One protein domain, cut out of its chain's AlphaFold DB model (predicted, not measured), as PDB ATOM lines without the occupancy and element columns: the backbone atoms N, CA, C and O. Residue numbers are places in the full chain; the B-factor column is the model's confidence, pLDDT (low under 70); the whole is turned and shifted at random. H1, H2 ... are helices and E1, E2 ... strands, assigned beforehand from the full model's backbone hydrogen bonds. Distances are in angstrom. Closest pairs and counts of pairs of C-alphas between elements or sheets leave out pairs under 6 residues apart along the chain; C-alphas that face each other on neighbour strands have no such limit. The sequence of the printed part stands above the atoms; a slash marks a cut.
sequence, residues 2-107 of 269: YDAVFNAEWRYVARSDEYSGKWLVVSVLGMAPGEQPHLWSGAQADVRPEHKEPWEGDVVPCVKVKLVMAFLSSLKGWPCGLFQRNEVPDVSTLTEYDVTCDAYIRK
ATOM      1  N   TYR A   2     237.795 167.977 114.926       93.19
ATOM      2  CA  TYR A   2     236.474 168.611 114.742       93.19
ATOM      3  C   TYR A   2     236.118 168.812 113.263       93.19
ATOM      4  O   TYR A   2     235.166 168.220 112.773       93.19
ATOM      5  N   ASP A   3     236.949 169.558 112.531       90.88
ATOM      6  CA  ASP A   3     236.708 169.849 111.114       90.88
ATOM      7  C   ASP A   3     236.761 168.615 110.209       90.88
ATOM      8  O   ASP A   3     236.173 168.638 109.139       90.88
ATOM      9  N   ALA A   4     237.427 167.533 110.627       89.00
ATOM     10  CA  ALA A   4     237.435 166.296 109.844       89.00
ATOM     11  C   ALA A   4     236.047 165.646 109.835       89.00
ATOM     12  O   ALA A   4     235.583 165.204 108.794       89.00
ATOM     13  N   VAL A   5     235.368 165.662 110.984       91.50
ATOM     14  CA  VAL A   5     233.987 165.194 111.084       91.50
ATOM     15  C   VAL A   5     233.027 166.221 110.494       91.50
ATOM     16  O   VAL A   5     232.185 165.877 109.678       91.50
ATOM     17  N   PHE A   6     233.150 167.490 110.888       90.88
ATOM     18  CA  PHE A   6     232.203 168.531 110.489       90.88
ATOM     19  C   PHE A   6     232.178 168.744 108.969       90.88
ATOM     20  O   PHE A   6     231.105 168.915 108.399       90.88
ATOM     21  N   ASN A   7     233.337 168.678 108.309       88.75
ATOM     22  CA  ASN A   7     233.450 168.825 106.856       88.75
ATOM     23  C   ASN A   7     233.419 167.479 106.111       88.75
ATOM     24  O   ASN A   7     233.799 167.442 104.943       88.75
ATOM     25  N   ALA A   8     233.020 166.378 106.761       88.38
ATOM     26  CA  ALA A   8     232.879 165.100 106.071       88.38
ATOM     27  C   ALA A   8     231.834 165.207 104.948       88.38
ATOM     28  O   ALA A   8     230.776 165.824 105.110       88.38
ATOM     29  N   GLU A   9     232.138 164.601 103.805       85.75
ATOM     30  CA  GLU A   9     231.331 164.711 102.594       85.75
ATOM     31  C   GLU A   9     230.369 163.538 102.466       85.75
ATOM     32  O   GLU A   9     230.759 162.374 102.580       85.75
ATOM     33  N   TRP A  10     229.112 163.840 102.146       86.75
ATOM     34  CA  TRP A  10     228.157 162.819 101.749       86.75
ATOM     35  C   TRP A  10     228.423 162.363 100.321       86.75
ATOM     36  O   TRP A  10     228.416 163.149  99.371       86.75
ATOM     37  N   ARG A  11     228.589 161.058 100.168       83.75
ATOM     38  CA  ARG A  11     228.697 160.389  98.878       83.75
ATOM     39  C   ARG A  11     227.692 159.261  98.815       83.75
ATOM     40  O   ARG A  11     227.217 158.765  99.837       83.75
ATOM     41  N   TYR A  12     227.333 158.878  97.605       81.75
ATOM     42  CA  TYR A  12     226.405 157.786  97.404       81.75
ATOM     43  C   TYR A  12     226.758 156.959  96.190       81.75
ATOM     44  O   TYR A  12     227.425 157.422  95.267       81.75
ATOM     45  N   VAL A  13     226.252 155.735  96.221       77.75
ATOM     46  CA  VAL A  13     226.266 154.784  95.129       77.75
ATOM     47  C   VAL A  13     224.825 154.537  94.717       77.75
ATOM     48  O   VAL A  13     223.984 154.182  95.550       77.75
ATOM     49  N   ALA A  14     224.527 154.723  93.438       74.81
ATOM     50  CA  ALA A  14     223.202 154.462  92.910       74.81
ATOM     51  C   ALA A  14     223.232 153.664  91.612       74.81
ATOM     52  O   ALA A  14     224.200 153.702  90.854       74.81
ATOM     53  N   ARG A  15     222.131 152.959  91.366       70.75
ATOM     54  CA  ARG A  15     221.910 152.154  90.170       70.75
ATOM     55  C   ARG A  15     220.983 152.891  89.213       70.75
ATOM     56  O   ARG A  15     219.876 153.271  89.595       70.75
ATOM     57  N   SER A  16     221.444 153.076  87.978       67.88
ATOM     58  CA  SER A  16     220.671 153.683  86.892       67.88
ATOM     59  C   SER A  16     220.386 152.660  85.797       67.88
ATOM     60  O   SER A  16     221.283 151.911  85.413       67.88
ATOM     61  N   ASP A  17     219.160 152.676  85.272       63.94
ATOM     62  CA  ASP A  17     218.747 151.869  84.117       63.94
ATOM     63  C   ASP A  17     218.933 152.626  82.780       63.94
ATOM     64  O   ASP A  17     218.711 152.063  81.711       63.94
ATOM     65  N   GLU A  18     219.350 153.902  82.813       57.25
ATOM     66  CA  GLU A  18     219.526 154.750  81.615       57.25
ATOM     67  C   GLU A  18     220.769 154.390  80.784       57.25
ATOM     68  O   GLU A  18     220.848 154.725  79.602       57.25
ATOM     69  N   TYR A  19     221.736 153.687  81.377       54.19
ATOM     70  CA  TYR A  19     222.947 153.235  80.697       54.19
ATOM     71  C   TYR A  19     222.861 151.725  80.470       54.19
ATOM     72  O   TYR A  19     222.517 150.968  81.371       54.19
ATOM     73  N   SER A  20     223.191 151.267  79.261       49.00
ATOM     74  CA  SER A  20     223.011 149.883  78.788       49.00
ATOM     75  C   SER A  20     223.902 148.822  79.468       49.00
ATOM     76  O   SER A  20     224.110 147.743  78.918       49.00
ATOM     77  N   GLY A  21     224.446 149.112  80.650       48.97
ATOM     78  CA  GLY A  21     225.208 148.196  81.487       48.97
ATOM     79  C   GLY A  21     224.896 148.459  82.958       48.97
ATOM     80  O   GLY A  21     224.743 149.607  83.363       48.97
ATOM     81  N   LYS A  22     224.778 147.385  83.746       53.66
ATOM     82  CA  LYS A  22     224.578 147.420  85.201       53.66
ATOM     83  C   LYS A  22     225.756 148.149  85.861       53.66
ATOM     84  O   LYS A  22     226.739 147.502  86.197       53.66
ATOM     85  N   TRP A  23     225.683 149.463  86.034       54.75
ATOM     86  CA  TRP A  23     226.767 150.213  86.666       54.75
ATOM     87  C   TRP A  23     226.268 151.034  87.848       54.75
ATOM     88  O   TRP A  23     225.203 151.655  87.817       54.75
ATOM     89  N   LEU A  24     227.083 151.003  88.896       61.69
ATOM     90  CA  LEU A  24     226.977 151.809  90.094       61.69
ATOM     91  C   LEU A  24     227.639 153.165  89.831       61.69
ATOM     92  O   LEU A  24     228.837 153.232  89.566       61.69
ATOM     93  N   VAL A  25     226.876 154.252  89.901       63.62
ATOM     94  CA  VAL A  25     227.433 155.608  89.829       63.62
ATOM     95  C   VAL A  25     227.765 156.057  91.245       63.62
ATOM     96  O   VAL A  25     226.868 156.131  92.087       63.62
ATOM     97  N   VAL A  26     229.040 156.370  91.497       66.94
ATOM     98  CA  VAL A  26     229.457 157.091  92.705       66.94
ATOM     99  C   VAL A  26     229.318 158.583  92.439       66.94
ATOM    100  O   VAL A  26     229.796 159.095  91.426       66.94
ATOM    101  N   SER A  27     228.633 159.301  93.318       70.50
ATOM    102  CA  SER A  27     228.459 160.747  93.190       70.50
ATOM    103  C   SER A  27     228.508 161.432  94.547       70.50
ATOM    104  O   SER A  27     228.143 160.857  95.573       70.50
ATOM    105  N   VAL A  28     228.980 162.679  94.541       70.81
ATOM    106  CA  VAL A  28     228.998 163.550  95.719       70.81
ATOM    107  C   VAL A  28     227.648 164.250  95.824       70.81
ATOM    108  O   VAL A  28     227.133 164.774  94.834       70.81
ATOM    109  N   LEU A  29     227.064 164.264  97.021       72.81
ATOM    110  CA  LEU A  29     225.884 165.076  97.307       72.81
ATOM    111  C   LEU A  29     226.361 166.483  97.655       72.81
ATOM    112  O   LEU A  29     226.948 166.705  98.711       72.81
ATOM    113  N   GLY A  30     226.126 167.427  96.741       66.31
ATOM    114  CA  GLY A  30     226.378 168.844  96.984       66.31
ATOM    115  C   GLY A  30     225.394 169.381  98.017       66.31
ATOM    116  O   GLY A  30     224.313 169.832  97.651       66.31
ATOM    117  N   MET A  31     225.763 169.299  99.291       67.88
ATOM    118  CA  MET A  31     225.002 169.862 100.404       67.88
ATOM    119  C   MET A  31     225.586 171.222 100.779       67.88
ATOM    120  O   MET A  31     226.810 171.391 100.767       67.88
ATOM    121  N   ALA A  32     224.744 172.193 101.144       64.56
ATOM    122  CA  ALA A  32     225.273 173.371 101.820       64.56
ATOM    123  C   ALA A  32     225.895 172.952 103.171       64.56
ATOM    124  O   ALA A  32     225.498 171.928 103.739       64.56
ATOM    125  N   PRO A  33     226.867 173.706 103.718       55.16
ATOM    126  CA  PRO A  33     227.443 173.390 105.022       55.16
ATOM    127  C   PRO A  33     226.352 173.246 106.094       55.16
ATOM    128  O   PRO A  33     225.623 174.195 106.370       55.16
ATOM    129  N   GLY A  34     226.245 172.056 106.688       55.19
ATOM    130  CA  GLY A  34     225.236 171.736 107.702       55.19
ATOM    131  C   GLY A  34     223.898 171.212 107.181       55.19
ATOM    132  O   GLY A  34     223.074 170.777 107.984       55.19
ATOM    133  N   GLU A  35     223.683 171.175 105.866       68.38
ATOM    134  CA  GLU A  35     222.520 170.500 105.294       68.38
ATOM    135  C   GLU A  35     222.729 168.986 105.224       68.38
ATOM    136  O   GLU A  35     223.805 168.479 104.904       68.38
ATOM    137  N   GLN A  36     221.654 168.248 105.497       72.00
ATOM    138  CA  GLN A  36     221.652 166.790 105.491       72.00
ATOM    139  C   GLN A  36     220.919 166.273 104.257       72.00
ATOM    140  O   GLN A  36     219.823 166.757 103.960       72.00
ATOM    141  N   PRO A  37     221.465 165.280 103.538       77.75
ATOM    142  CA  PRO A  37     220.771 164.728 102.392       77.75
ATOM    143  C   PRO A  37     219.507 163.991 102.839       77.75
ATOM    144  O   PRO A  37     219.520 163.173 103.764       77.75
ATOM    145  N   HIS A  38     218.405 164.243 102.137       79.44
ATOM    146  CA  HIS A  38     217.157 163.507 102.308       79.44
ATOM    147  C   HIS A  38     217.248 162.131 101.625       79.44
ATOM    148  O   HIS A  38     216.691 161.928 100.547       79.44
ATOM    149  N   LEU A  39     217.992 161.215 102.257       83.69
ATOM    150  CA  LEU A  39     218.163 159.817 101.844       83.69
ATOM    151  C   LEU A  39     216.888 159.010 102.177       83.69
ATOM    152  O   LEU A  39     215.820 159.265 101.630       83.69
ATOM    153  N   TRP A  40     216.947 158.047 103.098       82.81
ATOM    154  CA  TRP A  40     215.762 157.298 103.525       82.81
ATOM    155  C   TRP A  40     214.936 158.091 104.544       82.81
ATOM    156  O   TRP A  40     215.439 158.493 105.597       82.81
ATOM    157  N   SER A  41     213.643 158.269 104.263       83.00
ATOM    158  CA  SER A  41     212.686 158.782 105.255       83.00
ATOM    159  C   SER A  41     212.572 157.836 106.459       83.00
ATOM    160  O   SER A  41     212.878 156.650 106.338       83.00
ATOM    161  N   GLY A  42     212.090 158.324 107.607       80.19
ATOM    162  CA  GLY A  42     211.879 157.482 108.794       80.19
ATOM    163  C   GLY A  42     210.975 156.278 108.508       80.19
ATOM    164  O   GLY A  42     211.321 155.152 108.855       80.19
ATOM    165  N   ALA A  43     209.889 156.496 107.759       82.19
ATOM    166  CA  ALA A  43     208.980 155.434 107.334       82.19
ATOM    167  C   ALA A  43     209.668 154.395 106.444       82.19
ATOM    168  O   ALA A  43     209.442 153.206 106.622       82.19
ATOM    169  N   GLN A  44     210.531 154.824 105.514       81.31
ATOM    170  CA  GLN A  44     211.339 153.880 104.746       81.31
ATOM    171  C   GLN A  44     212.275 153.129 105.688       81.31
ATOM    172  O   GLN A  44     212.287 151.905 105.657       81.31
ATOM    173  N   ALA A  45     213.030 153.841 106.524       80.31
ATOM    174  CA  ALA A  45     214.078 153.290 107.371       80.31
ATOM    175  C   ALA A  45     213.584 152.292 108.434       80.31
ATOM    176  O   ALA A  45     214.355 151.432 108.856       80.31
ATOM    177  N   ASP A  46     212.312 152.372 108.832       78.62
ATOM    178  CA  ASP A  46     211.692 151.462 109.804       78.62
ATOM    179  C   ASP A  46     211.144 150.158 109.187       78.62
ATOM    180  O   ASP A  46     210.780 149.224 109.907       78.62
ATOM    181  N   VAL A  47     211.132 150.040 107.853       74.25
ATOM    182  CA  VAL A  47     210.726 148.800 107.175       74.25
ATOM    183  C   VAL A  47     211.763 147.708 107.416       74.25
ATOM    184  O   VAL A  47     212.945 147.869 107.113       74.25
ATOM    185  N   ARG A  48     211.305 146.559 107.924       66.00
ATOM    186  CA  ARG A  48     212.166 145.388 108.088       66.00
ATOM    187  C   ARG A  48     212.529 144.787 106.726       66.00
ATOM    188  O   ARG A  48     211.647 144.664 105.879       66.00
ATOM    189  N   PRO A  49     213.777 144.337 106.549       59.06
ATOM    190  CA  PRO A  49     214.198 143.594 105.369       59.06
ATOM    191  C   PRO A  49     213.283 142.403 105.062       59.06
ATOM    192  O   PRO A  49     213.138 141.508 105.897       59.06
ATOM    193  N   GLU A  50     212.710 142.341 103.860       57.41
ATOM    194  CA  GLU A  50     212.094 141.112 103.359       57.41
ATOM    195  C   GLU A  50     213.141 140.294 102.590       57.41
ATOM    196  O   GLU A  50     213.712 140.750 101.607       57.41
ATOM    197  N   HIS A  51     213.401 139.064 103.037       53.44
ATOM    198  CA  HIS A  51     214.467 138.188 102.520       53.44
ATOM    199  C   HIS A  51     214.203 137.575 101.129       53.44
ATOM    200  O   HIS A  51     214.855 136.600 100.762       53.44
ATOM    201  N   LYS A  52     213.202 138.050 100.381       52.22
ATOM    202  CA  LYS A  52     212.677 137.302  99.228       52.22
ATOM    203  C   LYS A  52     213.318 137.653  97.890       52.22
ATOM    204  O   LYS A  52     213.354 136.782  97.029       52.22
ATOM    205  N   GLU A  53     213.851 138.861  97.723       56.06
ATOM    206  CA  GLU A  53     214.457 139.294  96.459       56.06
ATOM    207  C   GLU A  53     215.785 140.031  96.691       56.06
ATOM    208  O   GLU A  53     215.966 140.644  97.749       56.06
ATOM    209  N   PRO A  54     216.737 139.971  95.736       64.19
ATOM    210  CA  PRO A  54     217.952 140.770  95.807       64.19
ATOM    211  C   PRO A  54     217.571 142.252  95.831       64.19
ATOM    212  O   PRO A  54     216.921 142.746  94.912       64.19
ATOM    213  N   TRP A  55     217.959 142.963  96.886       69.00
ATOM    214  CA  TRP A  55     217.652 144.384  97.012       69.00
ATOM    215  C   TRP A  55     218.414 145.196  95.954       69.00
ATOM    216  O   TRP A  55     219.641 145.157  95.893       69.00
ATOM    217  N   GLU A  56     217.684 145.936  95.117       70.31
ATOM    218  CA  GLU A  56     218.247 146.703  93.992       70.31
ATOM    219  C   GLU A  56     218.458 148.198  94.286       70.31
ATOM    220  O   GLU A  56     218.789 148.967  93.379       70.31
ATOM    221  N   GLY A  57     218.246 148.624  95.530       75.56
ATOM    222  CA  GLY A  57     218.235 150.032  95.917       75.56
ATOM    223  C   GLY A  57     216.826 150.603  96.088       75.56
ATOM    224  O   GLY A  57     215.846 150.071  95.566       75.56
ATOM    225  N   ASP A  58     216.741 151.725  96.800       77.50
ATOM    226  CA  ASP A  58     215.487 152.427  97.081       77.50
ATOM    227  C   ASP A  58     215.424 153.754  96.313       77.50
ATOM    228  O   ASP A  58     216.422 154.458  96.161       77.50
ATOM    229  N   VAL A  59     214.229 154.147  95.870       82.69
ATOM    230  CA  VAL A  59     214.003 155.516  95.385       82.69
ATOM    231  C   VAL A  59     213.940 156.448  96.597       82.69
ATOM    232  O   VAL A  59     213.121 156.251  97.503       82.69
ATOM    233  N   VAL A  60     214.812 157.454  96.621       82.31
ATOM    234  CA  VAL A  60     214.934 158.425  97.718       82.31
ATOM    235  C   VAL A  60     214.781 159.858  97.199       82.31
ATOM    236  O   VAL A  60     215.123 160.118  96.047       82.31
ATOM    237  N   PRO A  61     214.306 160.813  98.018       79.81
ATOM    238  CA  PRO A  61     214.052 162.182  97.564       79.81
ATOM    239  C   PRO A  61     215.259 162.893  96.940       79.81
ATOM    240  O   PRO A  61     215.092 163.651  95.988       79.81
ATOM    241  N   CYS A  62     216.473 162.674  97.460       75.25
ATOM    242  CA  CYS A  62     217.661 163.400  97.004       75.25
ATOM    243  C   CYS A  62     218.362 162.786  95.780       75.25
ATOM    244  O   CYS A  62     219.315 163.378  95.277       75.25
ATOM    245  N   VAL A  63     217.924 161.618  95.291       74.06
ATOM    246  CA  VAL A  63     218.573 160.914  94.177       74.06
ATOM    247  C   VAL A  63     217.528 160.494  93.139       74.06
ATOM    248  O   VAL A  63     216.554 159.826  93.457       74.06
ATOM    249  N   LYS A  64     217.741 160.857  91.865       73.12
ATOM    250  CA  LYS A  64     216.820 160.528  90.750       73.12
ATOM    251  C   LYS A  64     216.836 159.051  90.327       73.12
ATOM    252  O   LYS A  64     216.047 158.644  89.483       73.12
ATOM    253  N   VAL A  65     217.754 158.276  90.885       77.75
ATOM    254  CA  VAL A  65     218.031 156.867  90.588       77.75
ATOM    255  C   VAL A  65     217.950 156.052  91.883       77.75
ATOM    256  O   VAL A  65     217.892 156.629  92.970       77.75
ATOM    257  N   LYS A  66     217.927 154.717  91.791       79.69
ATOM    258  CA  LYS A  66     217.810 153.855  92.977       79.69
ATOM    259  C   LYS A  66     219.083 153.962  93.821       79.69
ATOM    260  O   LYS A  66     220.155 153.545  93.382       79.69
ATOM    261  N   LEU A  67     218.968 154.519  95.024       80.06
ATOM    262  CA  LEU A  67     220.054 154.610  95.992       80.06
ATOM    263  C   LEU A  67     220.349 153.221  96.551       80.06
ATOM    264  O   LEU A  67     219.486 152.592  97.164       80.06
ATOM    265  N   VAL A  68     221.589 152.781  96.379       74.81
ATOM    266  CA  VAL A  68     222.082 151.497  96.883       74.81
ATOM    267  C   VAL A  68     222.919 151.699  98.145       74.81
ATOM    268  O   VAL A  68     222.963 150.850  99.030       74.81
ATOM    269  N   MET A  69     223.595 152.837  98.269       76.56
ATOM    270  CA  MET A  69     224.469 153.085  99.408       76.56
ATOM    271  C   MET A  69     224.709 154.569  99.588       76.56
ATOM    272  O   MET A  69     224.873 155.282  98.605       76.56
ATOM    273  N   ALA A  70     224.799 155.018 100.832       84.31
ATOM    274  CA  ALA A  70     225.372 156.312 101.164       84.31
ATOM    275  C   ALA A  70     226.602 156.093 102.043       84.31
ATOM    276  O   ALA A  70     226.698 155.080 102.731       84.31
ATOM    277  N   PHE A  71     227.542 157.023 102.039       85.31
ATOM    278  CA  PHE A  71     228.663 157.009 102.967       85.31
ATOM    279  C   PHE A  71     229.150 158.425 103.256       85.31
ATOM    280  O   PHE A  71     228.973 159.339 102.449       85.31
ATOM    281  N   LEU A  72     229.724 158.595 104.442       86.75
ATOM    282  CA  LEU A  72     230.356 159.833 104.881       86.75
ATOM    283  C   LEU A  72     231.870 159.690 104.753       86.75
ATOM    284  O   LEU A  72     232.466 158.850 105.426       86.75
ATOM    285  N   SER A  73     232.476 160.526 103.916       85.31
ATOM    286  CA  SER A  73     233.916 160.526 103.676       85.31
ATOM    287  C   SER A  73     234.604 161.590 104.522       85.31
ATOM    288  O   SER A  73     234.293 162.775 104.406       85.31
ATOM    289  N   SER A  74     235.524 161.174 105.396       86.12
ATOM    290  CA  SER A  74     236.290 162.062 106.282       86.12
ATOM    291  C   SER A  74     237.778 161.953 105.983       86.12
ATOM    292  O   SER A  74     238.351 160.875 106.079       86.12
ATOM    293  N   LEU A  75     238.445 163.079 105.721       81.62
ATOM    294  CA  LEU A  75     239.876 163.096 105.386       81.62
ATOM    295  C   LEU A  75     240.784 162.540 106.498       81.62
ATOM    296  O   LEU A  75     241.890 162.099 106.218       81.62
ATOM    297  N   LYS A  76     240.356 162.611 107.765       82.62
ATOM    298  CA  LYS A  76     241.137 162.111 108.918       82.62
ATOM    299  C   LYS A  76     240.462 160.931 109.618       82.62
ATOM    300  O   LYS A  76     240.833 160.590 110.740       82.62
ATOM    301  N   GLY A  77     239.417 160.376 109.010       87.06
ATOM    302  CA  GLY A  77     238.607 159.319 109.598       87.06
ATOM    303  C   GLY A  77     237.763 159.775 110.786       87.06
ATOM    304  O   GLY A  77     237.292 160.917 110.851       87.06
ATOM    305  N   TRP A  78     237.551 158.846 111.714       89.31
ATOM    306  CA  TRP A  78     236.521 158.918 112.750       89.31
ATOM    307  C   TRP A  78     237.063 158.470 114.112       89.31
ATOM    308  O   TRP A  78     238.033 157.708 114.155       89.31
ATOM    309  N   PRO A  79     236.416 158.852 115.230       88.75
ATOM    310  CA  PRO A  79     236.813 158.398 116.564       88.75
ATOM    311  C   PRO A  79     236.886 156.877 116.714       88.75
ATOM    312  O   PRO A  79     237.788 156.376 117.367       88.75
ATOM    313  N   CYS A  80     235.971 156.133 116.085       81.44
ATOM    314  CA  CYS A  80     235.952 154.666 116.108       81.44
ATOM    315  C   CYS A  80     237.151 154.012 115.407       81.44
ATOM    316  O   CYS A  80     237.433 152.850 115.662       81.44
ATOM    317  N   GLY A  81     237.837 154.741 114.524       80.69
ATOM    318  CA  GLY A  81     239.133 154.357 113.956       80.69
ATOM    319  C   GLY A  81     240.297 155.106 114.608       80.69
ATOM    320  O   GLY A  81     241.347 155.245 113.986       80.69
ATOM    321  N   LEU A  82     240.075 155.676 115.801       83.75
ATOM    322  CA  LEU A  82     241.018 156.495 116.568       83.75
ATOM    323  C   LEU A  82     241.691 157.601 115.734       83.75
ATOM    324  O   LEU A  82     242.861 157.914 115.945       83.75
ATOM    325  N   PHE A  83     240.950 158.171 114.771       79.00
ATOM    326  CA  PHE A  83     241.438 159.164 113.808       79.00
ATOM    327  C   PHE A  83     242.820 158.818 113.215       79.00
ATOM    328  O   PHE A  83     243.769 159.555 113.476       79.00
ATOM    329  N   GLN A  84     242.938 157.712 112.457       66.75
ATOM    330  CA  GLN A  84     244.145 157.310 111.694       66.75
ATOM    331  C   GLN A  84     245.460 157.731 112.385       66.75
ATOM    332  O   GLN A  84     246.226 158.551 111.874       66.75
ATOM    333  N   ARG A  85     245.666 157.260 113.619       51.72
ATOM    334  CA  ARG A  85     246.715 157.738 114.530       51.72
ATOM    335  C   ARG A  85     248.111 157.579 113.879       51.72
ATOM    336  O   ARG A  85     248.723 156.525 113.977       51.72
ATOM    337  N   ASN A  86     248.617 158.665 113.282       38.91
ATOM    338  CA  ASN A  86     250.009 158.938 112.871       38.91
ATOM    339  C   ASN A  86     250.561 158.437 111.521       38.91
ATOM    340  O   ASN A  86     251.769 158.551 111.318       38.91
ATOM    341  N   GLU A  87     249.747 158.024 110.557       41.78
ATOM    342  CA  GLU A  87     250.231 157.920 109.173       41.78
ATOM    343  C   GLU A  87     249.679 159.106 108.387       41.78
ATOM    344  O   GLU A  87     248.500 159.162 108.057       41.78
ATOM    345  N   VAL A  88     250.527 160.109 108.127       41.41
ATOM    346  CA  VAL A  88     250.288 160.968 106.964       41.41
ATOM    347  C   VAL A  88     250.305 159.996 105.787       41.41
ATOM    348  O   VAL A  88     251.348 159.365 105.600       41.41
ATOM    349  N   PRO A  89     249.201 159.817 105.038       45.12
ATOM    350  CA  PRO A  89     249.251 159.006 103.835       45.12
ATOM    351  C   PRO A  89     250.374 159.585 102.988       45.12
ATOM    352  O   PRO A  89     250.403 160.801 102.760       45.12
ATOM    353  N   ASP A  90     251.346 158.757 102.614       41.44
ATOM    354  CA  ASP A  90     252.399 159.193 101.715       41.44
ATOM    355  C   ASP A  90     251.704 159.824 100.500       41.44
ATOM    356  O   ASP A  90     250.843 159.220  99.865       41.44
ATOM    357  N   VAL A  91     252.003 161.091 100.215       45.25
ATOM    358  CA  VAL A  91     251.348 161.833  99.126       45.25
ATOM    359  C   VAL A  91     251.595 161.124  97.783       45.25
ATOM    360  O   VAL A  91     250.841 161.317  96.832       45.25
ATOM    361  N   SER A  92     252.611 160.251  97.722       41.94
ATOM    362  CA  SER A  92     252.902 159.377  96.588       41.94
ATOM    363  C   SER A  92     252.040 158.103  96.492       41.94
ATOM    364  O   SER A  92     252.020 157.497  95.423       41.94
ATOM    365  N   THR A  93     251.284 157.724  97.533       42.25
ATOM    366  CA  THR A  93     250.292 156.627  97.505       42.25
ATOM    367  C   THR A  93     248.847 157.111  97.352       42.25
ATOM    368  O   THR A  93     247.936 156.287  97.333       42.25
ATOM    369  N   LEU A  94     248.612 158.421  97.183       41.19
ATOM    370  CA  LEU A  94     247.298 159.020  96.879       41.19
ATOM    371  C   LEU A  94     246.841 158.742  95.432       41.19
ATOM    372  O   LEU A  94     246.447 159.647  94.694       41.19
ATOM    373  N   THR A  95     246.893 157.485  95.006       35.53
ATOM    374  CA  THR A  95     246.279 157.013  93.765       35.53
ATOM    375  C   THR A  95     245.083 156.133  94.103       35.53
ATOM    376  O   THR A  95     245.223 155.202  94.885       35.53
ATOM    377  N   GLU A  96     243.939 156.446  93.486       38.38
ATOM    378  CA  GLU A  96     242.650 155.742  93.582       38.38
ATOM    379  C   GLU A  96     242.072 155.582  95.000       38.38
ATOM    380  O   GLU A  96     242.309 154.605  95.689       38.38
ATOM    381  N   TYR A  97     241.223 156.549  95.376       42.38
ATOM    382  CA  TYR A  97     240.108 156.391  96.322       42.38
ATOM    383  C   TYR A  97     240.459 155.621  97.612       42.38
ATOM    384  O   TYR A  97     240.131 154.449  97.757       42.38
ATOM    385  N   ASP A  98     241.110 156.286  98.571       43.16
ATOM    386  CA  ASP A  98     241.433 155.696  99.875       43.16
ATOM    387  C   ASP A  98     240.152 155.481 100.707       43.16
ATOM    388  O   ASP A  98     239.677 156.349 101.438       43.16
ATOM    389  N   VAL A  99     239.562 154.297 100.533       49.84
ATOM    390  CA  VAL A  99     238.313 153.808 101.143       49.84
ATOM    391  C   VAL A  99     238.409 153.676 102.676       49.84
ATOM    392  O   VAL A  99     237.419 153.385 103.351       49.84
ATOM    393  N   THR A 100     239.591 153.860 103.269       55.44
ATOM    394  CA  THR A 100     239.864 153.496 104.670       55.44
ATOM    395  C   THR A 100     239.174 154.388 105.707       55.44
ATOM    396  O   THR A 100     239.047 153.988 106.866       55.44
ATOM    397  N   CYS A 101     238.667 155.559 105.310       69.94
ATOM    398  CA  CYS A 101     237.996 156.503 106.210       69.94
ATOM    399  C   CYS A 101     236.492 156.696 105.968       69.94
ATOM    400  O   CYS A 101     235.886 157.562 106.608       69.94
ATOM    401  N   ASP A 102     235.869 155.923 105.082       79.62
ATOM    402  CA  ASP A 102     234.478 156.156 104.687       79.62
ATOM    403  C   ASP A 102     233.488 155.395 105.583       79.62
ATOM    404  O   ASP A 102     233.493 154.167 105.666       79.62
ATOM    405  N   ALA A 103     232.599 156.122 106.266       83.06
ATOM    406  CA  ALA A 103     231.554 155.527 107.095       83.06
ATOM    407  C   ALA A 103     230.348 155.126 106.233       83.06
ATOM    408  O   ALA A 103     229.568 155.978 105.808       83.06
ATOM    409  N   TYR A 104     230.182 153.823 105.995       80.38
ATOM    410  CA  TYR A 104     229.117 153.257 105.160       80.38
ATOM    411  C   TYR A 104     227.738 153.303 105.817       80.38
ATOM    412  O   TYR A 104     227.449 152.571 106.765       80.38
ATOM    413  N   ILE A 105     226.850 154.133 105.277       81.75
ATOM    414  CA  ILE A 105     225.523 154.394 105.821       81.75
ATOM    415  C   ILE A 105     224.462 153.559 105.105       81.75
ATOM    416  O   ILE A 105     224.107 153.790 103.948       81.75
ATOM    417  N   ARG A 106     223.907 152.602 105.849       76.81
ATOM    418  CA  ARG A 106     222.697 151.863 105.505       76.81
ATOM    419  C   ARG A 106     221.456 152.493 106.122       76.81
ATOM    420  O   ARG A 106     221.508 153.287 107.066       76.81
ATOM    421  N   LYS A 107     220.324 152.054 105.594       78.81
ATOM    422  CA  LYS A 107     218.973 152.420 105.994       78.81
ATOM    423  C   LYS A 107     218.719 152.252 107.497       78.81
ATOM    424  O   LYS A 107     218.187 153.160 108.133       78.81
TER     425      LYS A 107
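AT A GLANCE: This is residues 2 to 107 of the 269 residues of an uncharacterized protein of Trypanosoma congolense (strain IL3000) (UniProt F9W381). Little regular structure: a small, strongly twisted antiparallel sheet amid long loops, E1 and E4 side by side in its middle, two tiny helices off it, residues 48 to 54 and 90 to 97 sticking out. The 106 printed residues, 39 in named elements, run H1 E1 E2 H2 E3 E4 E5, class mixed. The whole is only just loose, close to compact, radius of gyration of the C-alphas 15.9 A, spanning 45 by 33 by 30 A.

IN THESE COORDINATES: Find C-alpha 2 at (236.474, 168.611, 114.742), beginning H1, residues 2 to 6. Then come E1, 9 to 15, 20.0 A; E2, 24 to 28; H2, 42 to 45; E3, 58 to 60; E4, 63 to 73, 18.0 A, which bends by 113 degrees at residue 66; and E5, 102 to 105, ending at (225.523, 154.394, 105.821).

HOW THE PARTS SIT: Beside E1 find E2 on one side (N 12 and O 27, 2.9 A) and E4 on the other (N 11 and O 71, 2.9 A). E3 (N 67 and O 58, 2.8 A) and E5 (N 105 and O 70, 2.7 A) lie on E4's other side, a meander E3 E4 E5, each strand antiparallel to the one before. H1's O i to N i+4 pair is within hydrogen-bond range; H2 is too short for one.

THE WHOLE: The farthest C-alphas, Lys 52 and Ser 92, are 46.0 A apart. The printed part has no cut; links E2 to H2, H2 to E3 and E4 to E5 are long. pLDDT is under 70 at residues 16 to 26, 30 to 35, 48 to 55 and 84 to 101.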